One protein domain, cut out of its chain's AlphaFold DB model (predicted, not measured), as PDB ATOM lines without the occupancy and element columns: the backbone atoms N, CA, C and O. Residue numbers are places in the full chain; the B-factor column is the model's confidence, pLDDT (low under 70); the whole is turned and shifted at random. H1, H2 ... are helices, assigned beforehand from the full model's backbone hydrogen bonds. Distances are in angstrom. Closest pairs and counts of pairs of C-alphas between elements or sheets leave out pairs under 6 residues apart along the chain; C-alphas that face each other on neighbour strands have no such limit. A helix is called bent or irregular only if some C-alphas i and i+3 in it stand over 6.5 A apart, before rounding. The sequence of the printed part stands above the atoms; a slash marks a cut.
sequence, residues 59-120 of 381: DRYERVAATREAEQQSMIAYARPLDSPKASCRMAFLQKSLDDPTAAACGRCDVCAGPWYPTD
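What this domain is: This is residues 59 to 120 of the 381 residues of the protein "Recombinase RecQ" of Geodermatophilaceae bacterium (UniProt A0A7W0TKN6). One long straight helix, H1, sticks out with residues 59 to 73 from a small body rich in loops; after Ala 79 the backbone turns back through residues 80 to 89 into the short helix H2, and the two make a narrow V with its point near Tyr 78 and Arg 90. From the open end of the V, residues 98 to 109 fold back past H2, on its side away from H1, to the single small turn H3 near the start of H2, and a tail, residues 114 to 120, trails off from there. The printed part has 62 residues with three named helices, in the order H1, H2, H3, and no named strand; the class is all helix, with 33 of the 62 residues in named elements. The whole is loose, with a radius of gyration of the C-alphas of 14.5 A, and the C-alphas span 45 by 32 by 18 A, the arm of H1 making much of the length.

Where its parts are: Begin with the longest helix, H1, residues 59 to 79. Find C-alpha 59 at (8.229, -52.412, -23.676); from there the helix runs to C-alpha 79 at (18.951, -27.382, -10.610), 30.2 A from first to last C-alpha, with y and z rising along the way. Next look at H2, residues 90 to 97, which begins at C-alpha 90, at (20.583, -29.211, -2.598), and measures 10.7 A from first to last C-alpha; here y falls again, to -39.489 at C-alpha 97. H3, residues 110 to 113, has four residues and measures 5.5 A from first to last C-alpha; it ends at C-alpha 113, at (22.716, -20.021, 3.141). None of the three helices is bent.

How they stand to each other: Start at H1 and look at Tyr 78, near its last residue, where it only just touches H2. H1 and H2 only just touch, with 3 pairs of C-alphas within 8 A, and H1 does so with residue 78 alone; the closest C-alphas are those of Tyr 78 and Arg 90, 6.4 A apart. Their lines stand at a shallow tilt of 24 degrees and they run opposite ways, and the two form a helical hairpin. Their centres are 17.3 A apart. Step on from H2 and you find H3 close but not clearly touching it, with 2 pairs of C-alphas within 8 A; the closest C-alphas are those of Arg 90 and Val 111, 7.0 A apart. The centres of H2 and H3 are 13.3 A apart. H1 and H3 are apart. Look at the backbone O and N atoms along H1 and H2, and each O i to N i+4 pair inside them is within hydrogen-bond range; H3 is too short for such a pair, and its 1 pair of O i and N i+3 is not within range.

The domain as a whole: The two C-alphas farthest apart are the first and last printed ones, those of Asp 59 and Asp 120, 47.3 A from each other. Residues 59 to 73, which belong to H1, stand free; without them the body has 47 residues, spans 36 by 21 by 16 A and has a radius of gyration of 11.0 A. The link from H1 to H2, with 10 residues, is short, and the link from H2 to H3, with 12 residues, is long. Follow that long link through residues 98 to 109 and you find C-alphas 11 to 16 A from the mean of the C-alphas. The printed part has no cut. In the B-factor column the mean pLDDT of the printed part of this model is 93.8, and no printed residue is under 70.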
ATOM      1  N   ASP A  59       8.248 -52.432 -25.137       91.19
ATOM      2  CA  ASP A  59       8.229 -52.412 -23.676       91.19
ATOM      3  C   ASP A  59       9.615 -52.129 -23.073       91.19
ATOM      4  O   ASP A  59       9.742 -51.420 -22.070       91.19
ATOM      5  N   ARG A  60      10.688 -52.698 -23.645       88.31
ATOM      6  CA  ARG A  60      12.056 -52.407 -23.195       88.31
ATOM      7  C   ARG A  60      12.421 -50.952 -23.440       88.31
ATOM      8  O   ARG A  60      12.980 -50.328 -22.538       88.31
ATOM      9  N   TYR A  61      12.149 -50.430 -24.631       86.56
ATOM     10  CA  TYR A  61      12.478 -49.045 -24.965       86.56
ATOM     11  C   TYR A  61      11.648 -48.046 -24.154       86.56
ATOM     12  O   TYR A  61      12.213 -47.067 -23.673       86.56
ATOM     13  N   GLU A  62      10.369 -48.329 -23.899       91.88
ATOM     14  CA  GLU A  62       9.506 -47.521 -23.029       91.88
ATOM     15  C   GLU A  62      10.036 -47.463 -21.593       91.88
ATOM     16  O   GLU A  62      10.130 -46.383 -21.013       91.88
ATOM     17  N   ARG A  63      10.481 -48.591 -21.020       94.25
ATOM     18  CA  ARG A  63      11.107 -48.591 -19.683       94.25
ATOM     19  C   ARG A  63      12.405 -47.788 -19.640       94.25
ATOM     20  O   ARG A  63      12.669 -47.104 -18.650       94.25
ATOM     21  N   VAL A  64      13.228 -47.884 -20.686       92.56
ATOM     22  CA  VAL A  64      14.478 -47.112 -20.783       92.56
ATOM     23  C   VAL A  64      14.171 -45.619 -20.891       92.56
ATOM     24  O   VAL A  64      14.767 -44.843 -20.149       92.56
ATOM     25  N   ALA A  65      13.227 -45.226 -21.747       88.75
ATOM     26  CA  ALA A  65      12.773 -43.844 -21.881       88.75
ATOM     27  C   ALA A  65      12.230 -43.296 -20.554       88.75
ATOM     28  O   ALA A  65      12.720 -42.274 -20.088       88.75
ATOM     29  N   ALA A  66      11.327 -44.019 -19.884       93.75
ATOM     30  CA  ALA A  66      10.778 -43.605 -18.592       93.75
ATOM     31  C   ALA A  66      11.862 -43.448 -17.507       93.75
ATOM     32  O   ALA A  66      11.797 -42.540 -16.681       93.75
ATOM     33  N   THR A  67      12.885 -44.310 -17.513       95.56
ATOM     34  CA  THR A  67      14.026 -44.186 -16.589       95.56
ATOM     35  C   THR A  67      14.847 -42.933 -16.894       95.56
ATOM     36  O   THR A  67      15.198 -42.198 -15.976       95.56
ATOM     37  N   ARG A  68      15.124 -42.661 -18.176       94.75
ATOM     38  CA  ARG A  68      15.862 -41.465 -18.611       94.75
ATOM     39  C   ARG A  68      15.119 -40.176 -18.284       94.75
ATOM     40  O   ARG A  68      15.734 -39.248 -17.774       94.75
ATOM     41  N   GLU A  69      13.812 -40.148 -18.500       94.50
ATOM     42  CA  GLU A  69      12.966 -39.009 -18.151       94.50
ATOM     43  C   GLU A  69      12.949 -38.772 -16.630       94.50
ATOM     44  O   GLU A  69      13.073 -37.643 -16.164       94.50
ATOM     45  N   ALA A  70      12.888 -39.836 -15.822       94.25
ATOM     46  CA  ALA A  70      12.984 -39.710 -14.369       94.25
ATOM     47  C   ALA A  70      14.359 -39.175 -13.911       94.25
ATOM     48  O   ALA A  70      14.428 -38.331 -13.011       94.25
ATOM     49  N   GLU A  71      15.455 -39.633 -14.530       94.94
ATOM     50  CA  GLU A  71      16.813 -39.119 -14.288       94.94
ATOM     51  C   GLU A  71      16.914 -37.624 -14.637       94.94
ATOM     52  O   GLU A  71      17.372 -36.826 -13.813       94.94
ATOM     53  N   GLN A  72      16.416 -37.231 -15.810       96.88
ATOM     54  CA  GLN A  72      16.329 -35.842 -16.259       96.88
ATOM     55  C   GLN A  72      15.537 -34.976 -15.270       96.88
ATOM     56  O   GLN A  72      16.019 -33.945 -14.793       96.88
ATOM     57  N   GLN A  73      14.316 -35.391 -14.922       95.12
ATOM     58  CA  GLN A  73      13.455 -34.642 -14.007       95.12
ATOM     59  C   GLN A  73      14.119 -34.464 -12.634       95.12
ATOM     60  O   GLN A  73      13.941 -33.422 -11.995       95.12
ATOM     61  N   SER A  74      14.924 -35.437 -12.194       94.69
ATOM     62  CA  SER A  74      15.748 -35.326 -10.989       94.69
ATOM     63  C   SER A  74      16.820 -34.236 -11.127       94.69
ATOM     64  O   SER A  74      16.965 -33.404 -10.226       94.69
ATOM     65  N   MET A  75      17.514 -34.159 -12.268       95.69
ATOM     66  CA  MET A  75      18.494 -33.099 -12.550       95.69
ATOM     67  C   MET A  75      17.845 -31.709 -12.586       95.69
ATOM     68  O   MET A  75      18.337 -30.788 -11.932       95.69
ATOM     69  N   ILE A  76      16.702 -31.557 -13.263       95.31
ATOM     70  CA  ILE A  76      15.943 -30.296 -13.314       95.31
ATOM     71  C   ILE A  76      15.458 -29.900 -11.915       95.31
ATOM     72  O   ILE A  76      15.567 -28.738 -11.512       95.31
ATOM     73  N   ALA A  77      14.937 -30.854 -11.135       94.38
ATOM     74  CA  ALA A  77      14.516 -30.613  -9.757       94.38
ATOM     75  C   ALA A  77      15.693 -30.167  -8.876       94.38
ATOM     76  O   ALA A  77      15.544 -29.214  -8.103       94.38
ATOM     77  N   TYR A  78      16.860 -30.799  -9.037       95.81
ATOM     78  CA  TYR A  78      18.093 -30.415  -8.361       95.81
ATOM     79  C   TYR A  78      18.585 -29.029  -8.778       95.81
ATOM     80  O   TYR A  78      19.081 -28.311  -7.920       95.81
ATOM     81  N   ALA A  79      18.437 -28.634 -10.046       94.69
ATOM     82  CA  ALA A  79      18.951 -27.382 -10.610       94.69
ATOM     83  C   ALA A  79      17.999 -26.180 -10.464       94.69
ATOM     84  O   ALA A  79      18.324 -25.082 -10.915       94.69
ATOM     85  N   ARG A  80      16.828 -26.347  -9.826       94.56
ATOM     86  CA  ARG A  80      15.814 -25.280  -9.736       94.56
ATOM     87  C   ARG A  80      16.385 -23.943  -9.236       94.56
ATOM     88  O   ARG A  80      17.102 -23.952  -8.230       94.56
ATOM     89  N   PRO A  81      16.027 -22.808  -9.865       91.31
ATOM     90  CA  PRO A  81      16.444 -21.478  -9.423       91.31
ATOM     91  C   PRO A  81      16.070 -21.175  -7.967       91.31
ATOM     92  O   PRO A  81      15.075 -21.691  -7.459       91.31
ATOM     93  N   LEU A  82      16.856 -20.323  -7.301       90.31
ATOM     94  CA  LEU A  82      16.667 -19.954  -5.888       90.31
ATOM     95  C   LEU A  82      15.334 -19.249  -5.609       90.31
ATOM     96  O   LEU A  82      14.774 -19.397  -4.528       90.31
ATOM     97  N   ASP A  83      14.828 -18.493  -6.578       89.31
ATOM     98  CA  ASP A  83      13.540 -17.798  -6.523       89.31
ATOM     99  C   ASP A  83      12.348 -18.724  -6.824       89.31
ATOM    100  O   ASP A  83      11.188 -18.326  -6.685       89.31
ATOM    101  N   SER A  84      12.603 -19.983  -7.192       92.62
ATOM    102  CA  SER A  84      11.550 -20.969  -7.393       92.62
ATOM    103  C   SER A  84      10.878 -21.320  -6.061       92.62
ATOM    104  O   SER A  84      11.552 -21.758  -5.127       92.62
ATOM    105  N   PRO A  85       9.534 -21.304  -5.972       92.50
ATOM    106  CA  PRO A  85       8.815 -21.722  -4.763       92.50
ATOM    107  C   PRO A  85       8.985 -23.216  -4.451       92.50
ATOM    108  O   PRO A  85       8.561 -23.683  -3.398       92.50
ATOM    109  N   LYS A  86       9.566 -23.984  -5.382       92.44
ATOM    110  CA  LYS A  86       9.867 -25.406  -5.220       92.44
ATOM    111  C   LYS A  86      11.370 -25.684  -5.074       92.44
ATOM    112  O   LYS A  86      11.771 -26.841  -5.223       92.44
ATOM    113  N   ALA A  87      12.197 -24.660  -4.861       92.62
ATOM    114  CA  ALA A  87      13.596 -24.854  -4.507       92.62
ATOM    115  C   ALA A  87      13.688 -25.573  -3.153       92.62
ATOM    116  O   ALA A  87      12.907 -25.319  -2.236       92.62
ATOM    117  N   SER A  88      14.633 -26.499  -3.027       94.62
ATOM    118  CA  SER A  88      14.870 -27.233  -1.784       94.62
ATOM    119  C   SER A  88      16.366 -27.372  -1.535       94.62
ATOM    120  O   SER A  88      17.167 -27.202  -2.452       94.62
ATOM    121  N   CYS A  89      16.751 -27.645  -0.287       96.69
ATOM    122  CA  CYS A  89      18.150 -27.844   0.089       96.69
ATOM    123  C   CYS A  89      18.835 -28.847  -0.859       96.69
ATOM    124  O   CYS A  89      18.464 -30.022  -0.872       96.69
ATOM    125  N   ARG A  90      19.860 -28.398  -1.600       96.00
ATOM    126  CA  ARG A  90      20.583 -29.211  -2.598       96.00
ATOM    127  C   ARG A  90      21.116 -30.505  -2.001       96.00
ATOM    128  O   ARG A  90      20.936 -31.573  -2.570       96.00
ATOM    129  N   MET A  91      21.717 -30.424  -0.813       97.19
ATOM    130  CA  MET A  91      22.266 -31.615  -0.172       97.19
ATOM    131  C   MET A  91      21.197 -32.563   0.356       97.19
ATOM    132  O   MET A  91      21.349 -33.772   0.220       97.19
ATOM    133  N   ALA A  92      20.099 -32.030   0.900       97.31
ATOM    134  CA  ALA A  92      18.986 -32.866   1.337       97.31
ATOM    135  C   ALA A  92      18.357 -33.605   0.152       97.31
ATOM    136  O   ALA A  92      17.939 -34.748   0.300       97.31
ATOM    137  N   PHE A  93      18.282 -32.955  -1.015       96.81
ATOM    138  CA  PHE A  93      17.830 -33.584  -2.251       96.81
ATOM    139  C   PHE A  93      18.743 -34.755  -2.629       96.81
ATOM    140  O   PHE A  93      18.253 -35.870  -2.749       96.81
ATOM    141  N   LEU A  94      20.061 -34.533  -2.713       96.50
ATOM    142  CA  LEU A  94      21.024 -35.589  -3.057       96.50
ATOM    143  C   LEU A  94      20.988 -36.766  -2.074       96.50
ATOM    144  O   LEU A  94      21.007 -37.912  -2.499       96.50
ATOM    145  N   GLN A  95      20.895 -36.492  -0.772       96.62
ATOM    146  CA  GLN A  95      20.757 -37.534   0.247       96.62
ATOM    147  C   GLN A  95      19.483 -38.363   0.039       96.62
ATOM    148  O   GLN A  95      19.550 -39.586   0.047       96.62
ATOM    149  N   LYS A  96      18.337 -37.721  -0.233       95.62
ATOM    150  CA  LYS A  96      17.085 -38.433  -0.548       95.62
ATOM    151  C   LYS A  96      17.191 -39.263  -1.823       95.62
ATOM    152  O   LYS A  96      16.678 -40.369  -1.849       95.62
ATOM    153  N   SER A  97      17.857 -38.749  -2.857       94.94
ATOM    154  CA  SER A  97      18.096 -39.489  -4.103       94.94
ATOM    155  C   SER A  97      19.001 -40.710  -3.918       94.94
ATOM    156  O   SER A  97      18.994 -41.597  -4.764       94.94
ATOM    157  N   LEU A  98      19.782 -40.749  -2.836       95.50
ATOM    158  CA  LEU A  98      20.639 -41.869  -2.442       95.50
ATOM    159  C   LEU A  98      20.016 -42.715  -1.318       95.50
ATOM    160  O   LEU A  98      20.726 -43.484  -0.674       95.50
ATOM    161  N   ASP A  99      18.715 -42.542  -1.062       95.88
ATOM    162  CA  ASP A  99      17.957 -43.235  -0.016       95.88
ATOM    163  C   ASP A  99      18.551 -43.081   1.404       95.88
ATOM    164  O   ASP A  99      18.401 -43.955   2.260       95.88
ATOM    165  N   ASP A 100      19.214 -41.954   1.692       96.69
ATOM    166  CA  ASP A 100      19.772 -41.650   3.014       96.69
ATOM    167  C   ASP A 100      18.662 -41.156   3.974       96.69
ATOM    168  O   ASP A 100      18.111 -40.061   3.787       96.69
ATOM    169  N   PRO A 101      18.339 -41.910   5.048       94.56
ATOM    170  CA  PRO A 101      17.267 -41.560   5.980       94.56
ATOM    171  C   PRO A 101      17.586 -40.333   6.851       94.56
ATOM    172  O   PRO A 101      16.707 -39.841   7.559       94.56
ATOM    173  N   THR A 102      18.823 -39.830   6.826       95.44
ATOM    174  CA  THR A 102      19.265 -38.666   7.610       95.44
ATOM    175  C   THR A 102      19.099 -37.333   6.874       95.44
ATOM    176  O   THR A 102      19.499 -36.288   7.394       95.44
ATOM    177  N   ALA A 103      18.501 -37.342   5.677       96.62
ATOM    178  CA  ALA A 103      18.376 -36.164   4.829       96.62
ATOM    179  C   ALA A 103      17.679 -34.986   5.535       96.62
ATOM    180  O   ALA A 103      16.482 -35.019   5.837       96.62
ATOM    181  N   ALA A 104      18.420 -33.897   5.729       95.69
ATOM    182  CA  ALA A 104      17.954 -32.696   6.414       95.69
ATOM    183  C   ALA A 104      18.513 -31.423   5.760       95.69
ATOM    184  O   ALA A 104      19.413 -31.462   4.919       95.69
ATOM    185  N   ALA A 105      17.972 -30.261   6.136       96.12
ATOM    186  CA  ALA A 105      18.502 -28.981   5.677       96.12
ATOM    187  C   ALA A 105      19.976 -28.840   6.095       96.12
ATOM    188  O   ALA A 105      20.300 -28.873   7.278       96.12
ATOM    189  N   CYS A 106      20.874 -28.679   5.120       96.69
ATOM    190  CA  CYS A 106      22.314 -28.751   5.376       96.69
ATOM    191  C   CYS A 106      22.908 -27.464   5.963       96.69
ATOM    192  O   CYS A 106      24.049 -27.476   6.417       96.69
ATOM    193  N   GLY A 107      22.184 -26.339   5.886       96.06
ATOM    194  CA  GLY A 107      22.656 -25.027   6.348       96.06
ATOM    195  C   GLY A 107      23.819 -24.431   5.544       96.06
ATOM    196  O   GLY A 107      24.345 -23.398   5.936       96.06
ATOM    197  N   ARG A 108      24.245 -25.078   4.447       95.31
ATOM    198  CA  ARG A 108      25.448 -24.700   3.681       95.31
ATOM    199  C   ARG A 108      25.206 -24.424   2.203       95.31
ATOM    200  O   ARG A 108      25.973 -23.671   1.629       95.31
ATOM    201  N   CYS A 109      24.211 -25.059   1.581       95.62
ATOM    202  CA  CYS A 109      23.945 -24.894   0.148       95.62
ATOM    203  C   CYS A 109      23.304 -23.538  -0.180       95.62
ATOM    204  O   CYS A 109      22.838 -22.848   0.723       95.62
ATOM    205  N   ASP A 110      23.281 -23.179  -1.462       95.00
ATOM    206  CA  ASP A 110      22.837 -21.885  -1.995       95.00
ATOM    207  C   ASP A 110      21.398 -21.570  -1.569       95.00
ATOM    208  O   ASP A 110      21.080 -20.450  -1.182       95.00
ATOM    209  N   VAL A 111      20.548 -22.598  -1.526       94.81
ATOM    210  CA  VAL A 111      19.167 -22.511  -1.027       94.81
ATOM    211  C   VAL A 111      19.102 -22.280   0.489       94.81
ATOM    212  O   VAL A 111      18.193 -21.614   0.973       94.81
ATOM    213  N   CYS A 112      20.036 -22.836   1.269       95.94
ATOM    214  CA  CYS A 112      20.018 -22.731   2.733       95.94
ATOM    215  C   CYS A 112      20.717 -21.478   3.271       95.94
ATOM    216  O   CYS A 112      20.276 -20.933   4.277       95.94
ATOM    217  N   ALA A 113      21.830 -21.080   2.661       95.19
ATOM    218  CA  ALA A 113      22.716 -20.021   3.141       95.19
ATOM    219  C   ALA A 113      22.692 -18.768   2.249       95.19
ATOM    220  O   ALA A 113      23.305 -17.761   2.597       95.19
ATOM    221  N   GLY A 114      21.980 -18.819   1.121       92.56
ATOM    222  CA  GLY A 114      22.048 -17.814   0.068       92.56
ATOM    223  C   GLY A 114      23.182 -18.089  -0.932       92.56
ATOM    224  O   GLY A 114      24.080 -18.895  -0.663       92.56
ATOM    225  N   PRO A 115      23.150 -17.438  -2.108       91.50
ATOM    226  CA  PRO A 115      24.177 -17.606  -3.130       91.50
ATOM    227  C   PRO A 115      25.522 -17.040  -2.648       91.50
ATOM    228  O   PRO A 115      25.598 -15.909  -2.176       91.50
ATOM    229  N   TRP A 116      26.599 -17.815  -2.805       90.12
ATOM    230  CA  TRP A 116      27.989 -17.395  -2.528       90.12
ATOM    231  C   TRP A 116      28.790 -17.083  -3.799       90.12
ATOM    232  O   TRP A 116      30.010 -16.935  -3.757       90.12
ATOM    233  N   TYR A 117      28.115 -17.054  -4.942       88.69
ATOM    234  CA  TYR A 117      28.685 -16.772  -6.251       88.69
ATOM    235  C   TYR A 117      28.115 -15.455  -6.796       88.69
ATOM    236  O   TYR A 117      26.998 -15.082  -6.422       88.69
ATOM    237  N   PRO A 118      28.856 -14.750  -7.670       87.62
ATOM    238  CA  PRO A 118      28.351 -13.558  -8.342       87.62
ATOM    239  C   PRO A 118      27.074 -13.877  -9.123       87.62
ATOM    240  O   PRO A 118      27.001 -14.891  -9.819       87.62
ATOM    241  N   THR A 119      26.060 -13.028  -8.983       85.25
ATOM    242  CA  THR A 119      24.786 -13.125  -9.717       85.25
ATOM    243  C   THR A 119      24.657 -12.050 -10.792       85.25
ATOM    244  O   THR A 119      23.721 -12.079 -11.591       85.25
ATOM    245  N   ASP A 120      25.593 -11.105 -10.824       89.56
ATOM    246  CA  ASP A 120      25.729 -10.111 -11.869       89.56
ATOM    247  C   ASP A 120      26.432 -10.695 -13.099       89.56
ATOM    248  O   ASP A 120      27.305 -11.560 -13.016       89.56
TER     249      ASP A 120